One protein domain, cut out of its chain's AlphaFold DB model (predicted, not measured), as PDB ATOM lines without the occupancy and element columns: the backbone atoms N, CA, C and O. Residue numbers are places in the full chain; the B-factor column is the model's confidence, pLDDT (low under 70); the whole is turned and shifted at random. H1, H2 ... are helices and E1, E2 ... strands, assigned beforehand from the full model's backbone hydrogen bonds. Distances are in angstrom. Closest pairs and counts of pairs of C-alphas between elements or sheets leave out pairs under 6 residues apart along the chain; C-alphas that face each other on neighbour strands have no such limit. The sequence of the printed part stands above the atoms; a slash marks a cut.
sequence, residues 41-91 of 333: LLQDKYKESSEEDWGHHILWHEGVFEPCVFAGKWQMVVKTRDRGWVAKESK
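Overview. This is residues 41 to 91 of the 333 residues of an uncharacterized protein of Chara braunii (UniProt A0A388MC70). A strongly twisted sheet of three antiparallel strands, E1, E2 and E3, each folded back beside the one before, makes the main part of this domain, and a loop, residues 48 to 59, with the small helix H1 at its turn, reaches away from it. The longest axis runs from H1 at one end to the turn between E2 and E3 at the other, and the two legs of the loop are tied by a short antiparallel pairing of residues 48 to 49 with residues 58 to 59. The printed part has 51 residues, with one named helix and three named strands in the order H1, E1, E2, E3; the sheet's order is E1, E2, E3, all antiparallel. The class is mostly strand, though the named elements hold 24 of the 51 residues, under half. The whole is compact, with a radius of gyration of the C-alphas of 10.6 A, and only just elongated, with spans of 34 by 22 by 19 A.

Arrangement. The printed part begins at Leu 41, and residues 41 to 50 hold no named element. In them residues 48 to 49 pair with residues 58 to 59, antiparallel, and between these two stretches lies H1, residues 51 to 54. H1 is not on the sheet, with 2 pairs of C-alphas within 10 A of it. With 4 residues H1 is too short for any pair of O of residue i and N of residue i+4 inside it, and its 1 pair of O of residue i and N of residue i+3 is not within hydrogen-bond range. A short link of 10 residues joins H1 to E1, residues 65 to 70, an edge strand. E2, residues 73 to 80, is the inner strand, and it forms a hairpin with E1 through a tight link of 2 residues. E1 and E2 are antiparallel, with 136 degrees between their directions; the C-alphas of Phe 65 and Val 78 face each other at 4.6 A. Between them N 77 and O 66 are within hydrogen-bond range at 2.8 A, and so are N 68 and O 75 at 2.9 A. A tight link of 3 residues leads to E3, residues 84 to 89, the other edge strand, which forms a hairpin with E2. E2 and E3 are antiparallel, with 143 degrees between their directions; the C-alphas of Val 77 and Ala 87 face each other at 4.3 A. Here N 88 and O 76 are within hydrogen-bond range at 2.7 A, and N 80 and O 84 at 2.8 A. E1, E2 and E3 form a meander, each strand the antiparallel neighbour of the one before. The closest C-alphas of E1 and E3 are those of Phe 70 and Ala 87, 7.4 A apart. H1 is apart from E2 and from E3.

Along the chain. H1, residues 51 to 54, measures 5.4 A from first to last C-alpha and begins at C-alpha 51, at (23.484, 26.241, -21.278). E1, residues 65 to 70, measures 14.6 A and begins at C-alpha 65, at (7.620, 18.990, -22.721). E2, residues 73 to 80, is the longest strand by residues and measures 21.1 A. E3, residues 84 to 89, measures 16.5 A and ends at C-alpha 89, at (13.684, 17.059, -11.582).

Size, cuts and confidence. The two C-alphas farthest apart are those of Glu 52, in H1, and Asp 82, in the link between E2 and E3, at 33.8 A. The C-alphas of Leu 41 and Lys 91, the first and last printed residues, are 17.8 A apart. The sheet's C-alphas lie up to 5.3 A off the best plane through all of them. The printed part has no cut and no long link between named elements. The mean pLDDT of the printed part of this model is 91.4, and no printed residue is under 70.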
ATOM      1  N   LEU A  41       3.367  25.825 -14.543       90.25
ATOM      2  CA  LEU A  41       3.702  25.967 -15.953       90.25
ATOM      3  C   LEU A  41       3.852  27.439 -16.299       90.25
ATOM      4  O   LEU A  41       3.031  28.272 -15.911       90.25
ATOM      5  N   LEU A  42       4.901  27.748 -17.049       89.94
ATOM      6  CA  LEU A  42       5.139  29.108 -17.497       89.94
ATOM      7  C   LEU A  42       4.053  29.503 -18.502       89.94
ATOM      8  O   LEU A  42       3.690  28.733 -19.394       89.94
ATOM      9  N   GLN A  43       3.528  30.716 -18.337       85.31
ATOM     10  CA  GLN A  43       2.573  31.293 -19.285       85.31
ATOM     11  C   GLN A  43       3.258  31.569 -20.627       85.31
ATOM     12  O   GLN A  43       2.720  31.246 -21.686       85.31
ATOM     13  N   ASP A  44       4.479  32.102 -20.560       87.31
ATOM     14  CA  ASP A  44       5.329  32.318 -21.720       87.31
ATOM     15  C   ASP A  44       5.781  30.986 -22.319       87.31
ATOM     16  O   ASP A  44       6.239  30.073 -21.625       87.31
ATOM     17  N   LYS A  45       5.674  30.891 -23.644       88.00
ATOM     18  CA  LYS A  45       6.065  29.704 -24.398       88.00
ATOM     19  C   LYS A  45       7.514  29.811 -24.834       88.00
ATOM     20  O   LYS A  45       7.874  30.632 -25.675       88.00
ATOM     21  N   TYR A  46       8.336  28.940 -24.265       89.50
ATOM     22  CA  TYR A  46       9.747  28.811 -24.596       89.50
ATOM     23  C   TYR A  46       9.933  27.713 -25.636       89.50
ATOM     24  O   TYR A  46       9.275  26.677 -25.575       89.50
ATOM     25  N   LYS A  47      10.827  27.952 -26.598       93.12
ATOM     26  CA  LYS A  47      11.268  26.933 -27.563       93.12
ATOM     27  C   LYS A  47      12.626  26.349 -27.192       93.12
ATOM     28  O   LYS A  47      12.902  25.205 -27.530       93.12
ATOM     29  N   GLU A  48      13.438  27.095 -26.447       94.75
ATOM     30  CA  GLU A  48      14.725  26.619 -25.953       94.75
ATOM     31  C   GLU A  48      15.156  27.303 -24.649       94.75
ATOM     32  O   GLU A  48      14.648  28.369 -24.293       94.75
ATOM     33  N   SER A  49      16.106  26.673 -23.959       94.06
ATOM     34  CA  SER A  49      16.886  27.238 -22.854       94.06
ATOM     35  C   SER A  49      18.373  27.080 -23.126       94.06
ATOM     36  O   SER A  49      18.813  26.061 -23.666       94.06
ATOM     37  N   SER A  50      19.153  28.094 -22.751       92.94
ATOM     38  CA  SER A  50      20.594  28.092 -22.972       92.94
ATOM     39  C   SER A  50      21.342  27.281 -21.908       92.94
ATOM     40  O   SER A  50      20.841  27.033 -20.810       92.94
ATOM     41  N   GLU A  51      22.580  26.900 -22.227       92.81
ATOM     42  CA  GLU A  51      23.484  26.241 -21.278       92.81
ATOM     43  C   GLU A  51      23.818  27.124 -20.069       92.81
ATOM     44  O   GLU A  51      23.988  26.603 -18.972       92.81
ATOM     45  N   GLU A  52      23.839  28.448 -20.232       92.00
ATOM     46  CA  GLU A  52      24.047  29.383 -19.123       92.00
ATOM     47  C   GLU A  52      22.881  29.351 -18.126       92.00
ATOM     48  O   GLU A  52      23.085  29.460 -16.918       92.00
ATOM     49  N   ASP A  53      21.656  29.191 -18.627       90.19
ATOM     50  CA  ASP A  53      20.457  29.255 -17.795       90.19
ATOM     51  C   ASP A  53      20.184  27.925 -17.101       90.19
ATOM     52  O   ASP A  53      19.839  27.890 -15.925       90.19
ATOM     53  N   TRP A  54      20.324  26.820 -17.831       90.38
ATOM     54  CA  TRP A  54      19.882  25.501 -17.374       90.38
ATOM     55  C   TRP A  54      21.043  24.535 -17.081       90.38
ATOM     56  O   TRP A  54      20.838  23.402 -16.641       90.38
ATOM     57  N   GLY A  55      22.287  24.954 -17.335       91.19
ATOM     58  CA  GLY A  55      23.494  24.126 -17.228       91.19
ATOM     59  C   GLY A  55      23.742  23.211 -18.434       91.19
ATOM     60  O   GLY A  55      24.764  22.534 -18.490       91.19
ATOM     61  N   HIS A  56      22.805  23.152 -19.380       92.62
ATOM     62  CA  HIS A  56      22.928  22.530 -20.700       92.62
ATOM     63  C   HIS A  56      21.821  23.073 -21.613       92.62
ATOM     64  O   HIS A  56      20.829  23.621 -21.137       92.62
ATOM     65  N   HIS A  57      21.995  22.949 -22.928       95.19
ATOM     66  CA  HIS A  57      20.964  23.356 -23.883       95.19
ATOM     67  C   HIS A  57      19.771  22.394 -23.842       95.19
ATOM     68  O   HIS A  57      19.958  21.175 -23.820       95.19
ATOM     69  N   ILE A  58      18.558  22.949 -23.842       95.12
ATOM     70  CA  ILE A  58      17.310  22.186 -23.915       95.12
ATOM     71  C   ILE A  58      16.408  22.783 -24.988       95.12
ATOM     72  O   ILE A  58      16.198  23.995 -25.022       95.12
ATOM     73  N   LEU A  59      15.815  21.909 -25.801       95.75
ATOM     74  CA  LEU A  59      14.689  22.219 -26.677       95.75
ATOM     75  C   LEU A  59      13.369  21.860 -25.989       95.75
ATOM     76  O   LEU A  59      13.207  20.755 -25.461       95.75
ATOM     77  N   TRP A  60      12.427  22.798 -26.005       95.88
ATOM     78  CA  TRP A  60      11.111  22.654 -25.390       95.88
ATOM     79  C   TRP A  60      10.033  22.439 -26.448       95.88
ATOM     80  O   TRP A  60      10.038  23.058 -27.514       95.88
ATOM     81  N   HIS A  61       9.059  21.597 -26.115       95.38
ATOM     82  CA  HIS A  61       7.927  21.276 -26.971       95.38
ATOM     83  C   HIS A  61       6.637  21.679 -26.271       95.38
ATOM     84  O   HIS A  61       6.162  21.007 -25.357       95.38
ATOM     85  N   GLU A  62       6.057  22.783 -26.721       93.06
ATOM     86  CA  GLU A  62       4.790  23.281 -26.199       93.06
ATOM     87  C   GLU A  62       3.700  22.197 -26.225       93.06
ATOM     88  O   GLU A  62       3.510  21.495 -27.218       93.06
ATOM     89  N   GLY A  63       3.003  22.038 -25.103       90.94
ATOM     90  CA  GLY A  63       1.968  21.031 -24.910       90.94
ATOM     91  C   GLY A  63       2.480  19.602 -24.705       90.94
ATOM     92  O   GLY A  63       1.649  18.708 -24.550       90.94
ATOM     93  N   VAL A  64       3.797  19.365 -24.679       93.12
ATOM     94  CA  VAL A  64       4.393  18.019 -24.557       93.12
ATOM     95  C   VAL A  64       5.506  17.969 -23.511       93.12
ATOM     96  O   VAL A  64       5.521  17.076 -22.665       93.12
ATOM     97  N   PHE A  65       6.437  18.914 -23.562       94.81
ATOM     98  CA  PHE A  65       7.620  18.990 -22.721       94.81
ATOM     99  C   PHE A  65       7.977  20.457 -22.483       94.81
ATOM    100  O   PHE A  65       8.466  21.136 -23.384       94.81
ATOM    101  N   GLU A  66       7.707  20.947 -21.279       95.44
ATOM    102  CA  GLU A  66       7.826  22.367 -20.939       95.44
ATOM    103  C   GLU A  66       8.665  22.559 -19.664       95.44
ATOM    104  O   GLU A  66       8.738  21.655 -18.825       95.44
ATOM    105  N   PRO A  67       9.303  23.726 -19.489       95.44
ATOM    106  CA  PRO A  67       9.897  24.091 -18.213       95.44
ATOM    107  C   PRO A  67       8.794  24.413 -17.199       95.44
ATOM    108  O   PRO A  67       7.746  24.965 -17.543       95.44
ATOM    109  N   CYS A  68       9.041  24.114 -15.929       94.00
ATOM    110  CA  CYS A  68       8.152  24.490 -14.838       94.00
ATOM    111  C   CYS A  68       8.935  24.905 -13.597       94.00
ATOM    112  O   CYS A  68      10.106  24.554 -13.423       94.00
ATOM    113  N   VAL A  69       8.247  25.573 -12.678       92.56
ATOM    114  CA  VAL A  69       8.713  25.706 -11.298       92.56
ATOM    115  C   VAL A  69       7.919  24.733 -10.441       92.56
ATOM    116  O   VAL A  69       6.699  24.674 -10.538       92.56
ATOM    117  N   PHE A  70       8.600  23.932  -9.632       91.25
ATOM    118  CA  PHE A  70       7.948  23.029  -8.692       91.25
ATOM    119  C   PHE A  70       8.729  22.994  -7.382       91.25
ATOM    120  O   PHE A  70       9.954  22.829  -7.389       91.25
ATOM    121  N   ALA A  71       8.022  23.207  -6.268       88.56
ATOM    122  CA  ALA A  71       8.607  23.362  -4.935       88.56
ATOM    123  C   ALA A  71       9.767  24.386  -4.899       88.56
ATOM    124  O   ALA A  71      10.827  24.135  -4.323       88.56
ATOM    125  N   GLY A  72       9.583  25.530  -5.574       88.38
ATOM    126  CA  GLY A  72      10.569  26.618  -5.632       88.38
ATOM    127  C   GLY A  72      11.830  26.307  -6.449       88.38
ATOM    128  O   GLY A  72      12.812  27.039  -6.351       88.38
ATOM    129  N   LYS A  73      11.834  25.229  -7.239       90.62
ATOM    130  CA  LYS A  73      12.969  24.822  -8.076       90.62
ATOM    131  C   LYS A  73      12.564  24.709  -9.536       90.62
ATOM    132  O   LYS A  73      11.447  24.295  -9.845       90.62
ATOM    133  N   TRP A  74      13.506  25.006 -10.425       93.25
ATOM    134  CA  TRP A  74      13.359  24.705 -11.843       93.25
ATOM    135  C   TRP A  74      13.317  23.205 -12.078       93.25
ATOM    136  O   TRP A  74      14.177  22.451 -11.620       93.25
ATOM    137  N   GLN A  75      12.288  22.787 -12.797       94.38
ATOM    138  CA  GLN A  75      12.032  21.409 -13.162       94.38
ATOM    139  C   GLN A  75      11.508  21.352 -14.594       94.38
ATOM    140  O   GLN A  75      11.221  22.367 -15.228       94.38
ATOM    141  N   MET A  76      11.417  20.142 -15.116       94.75
ATOM    142  CA  MET A  76      10.810  19.868 -16.407       94.75
ATOM    143  C   MET A  76       9.439  19.255 -16.167       94.75
ATOM    144  O   MET A  76       9.272  18.481 -15.231       94.75
ATOM    145  N   VAL A  77       8.474  19.497 -17.038       94.25
ATOM    146  CA  VAL A  77       7.229  18.728 -17.065       94.25
ATOM    147  C   VAL A  77       7.090  18.000 -18.384       94.25
ATOM    148  O   VAL A  77       7.431  18.517 -19.443       94.25
ATOM    149  N   VAL A  78       6.554  16.787 -18.322       93.75
ATOM    150  CA  VAL A  78       6.177  16.015 -19.505       93.75
ATOM    151  C   VAL A  78       4.677  15.773 -19.447       93.75
ATOM    152  O   VAL A  78       4.168  15.295 -18.428       93.75
ATOM    153  N   LYS A  79       3.963  16.081 -20.528       91.50
ATOM    154  CA  LYS A  79       2.549  15.747 -20.652       91.50
ATOM    155  C   LYS A  79       2.414  14.257 -20.943       91.50
ATOM    156  O   LYS A  79       2.961  13.736 -21.911       91.50
ATOM    157  N   THR A  80       1.684  13.569 -20.082       89.38
ATOM    158  CA  THR A  80       1.325  12.159 -20.239       89.38
ATOM    159  C   THR A  80      -0.129  12.047 -20.680       89.38
ATOM    160  O   THR A  80      -0.931  12.938 -20.391       89.38
ATOM    161  N   ARG A  81      -0.473  10.956 -21.375       84.25
ATOM    162  CA  ARG A  81      -1.846  10.705 -21.845       84.25
ATOM    163  C   ARG A  81      -2.831  10.610 -20.672       84.25
ATOM    164  O   ARG A  81      -3.893  11.215 -20.733       84.25
ATOM    165  N   ASP A  82      -2.419   9.942 -19.590       85.31
ATOM    166  CA  ASP A  82      -3.345   9.508 -18.532       85.31
ATOM    167  C   ASP A  82      -3.247  10.322 -17.235       85.31
ATOM    168  O   ASP A  82      -4.185  10.346 -16.444       85.31
ATOM    169  N   ARG A  83      -2.106  10.974 -16.974       77.06
ATOM    170  CA  ARG A  83      -1.837  11.669 -15.697       77.06
ATOM    171  C   ARG A  83      -1.680  13.178 -15.853       77.06
ATOM    172  O   ARG A  83      -1.285  13.852 -14.909       77.06
ATOM    173  N   GLY A  84      -1.951  13.713 -17.044       88.31
ATOM    174  CA  GLY A  84      -1.681  15.114 -17.351       88.31
ATOM    175  C   GLY A  84      -0.186  15.427 -17.249       88.31
ATOM    176  O   GLY A  84       0.653  14.646 -17.707       88.31
ATOM    177  N   TRP A  85       0.150  16.579 -16.675       91.12
ATOM    178  CA  TRP A  85       1.533  17.029 -16.520       91.12
ATOM    179  C   TRP A  85       2.238  16.322 -15.363       91.12
ATOM    180  O   TRP A  85       1.775  16.355 -14.226       91.12
ATOM    181  N   VAL A  86       3.394  15.726 -15.650       91.31
ATOM    182  CA  VAL A  86       4.255  15.086 -14.650       91.31
ATOM    183  C   VAL A  86       5.557  15.865 -14.544       91.31
ATOM    184  O   VAL A  86       6.331  15.896 -15.505       91.31
ATOM    185  N   ALA A  87       5.801  16.471 -13.380       91.94
ATOM    186  CA  ALA A  87       7.068  17.127 -13.081       91.94
ATOM    187  C   ALA A  87       8.198  16.104 -12.923       91.94
ATOM    188  O   ALA A  87       8.023  15.002 -12.398       91.94
ATOM    189  N   LYS A  88       9.368  16.483 -13.414       91.81
ATOM    190  CA  LYS A  88      10.618  15.746 -13.352       91.81
ATOM    191  C   LYS A  88      11.701  16.717 -12.942       91.81
ATOM    192  O   LYS A  88      11.828  17.794 -13.522       91.81
ATOM    193  N   GLU A  89      12.521  16.290 -11.996       91.81
ATOM    194  CA  GLU A  89      13.684  17.059 -11.582       91.81
ATOM    195  C   GLU A  89      14.544  17.435 -12.789       91.81
ATOM    196  O   GLU A  89      14.759  16.613 -13.692       91.81
ATOM    197  N   SER A  90      15.030  18.679 -12.786       90.75
ATOM    198  CA  SER A  90      16.057  19.105 -13.728       90.75
ATOM    199  C   SER A  90      17.263  18.173 -13.609       90.75
ATOM    200  O   SER A  90      17.660  17.785 -12.509       90.75
ATOM    201  N   LYS A  91      17.814  17.769 -14.749       88.75
ATOM    202  CA  LYS A  91      18.965  16.868 -14.807       88.75
ATOM    203  C   LYS A  91      20.225  17.699 -14.934       88.75
ATOM    204  O   LYS A  91      20.229  18.673 -15.674       88.75
TER     205      LYS A  91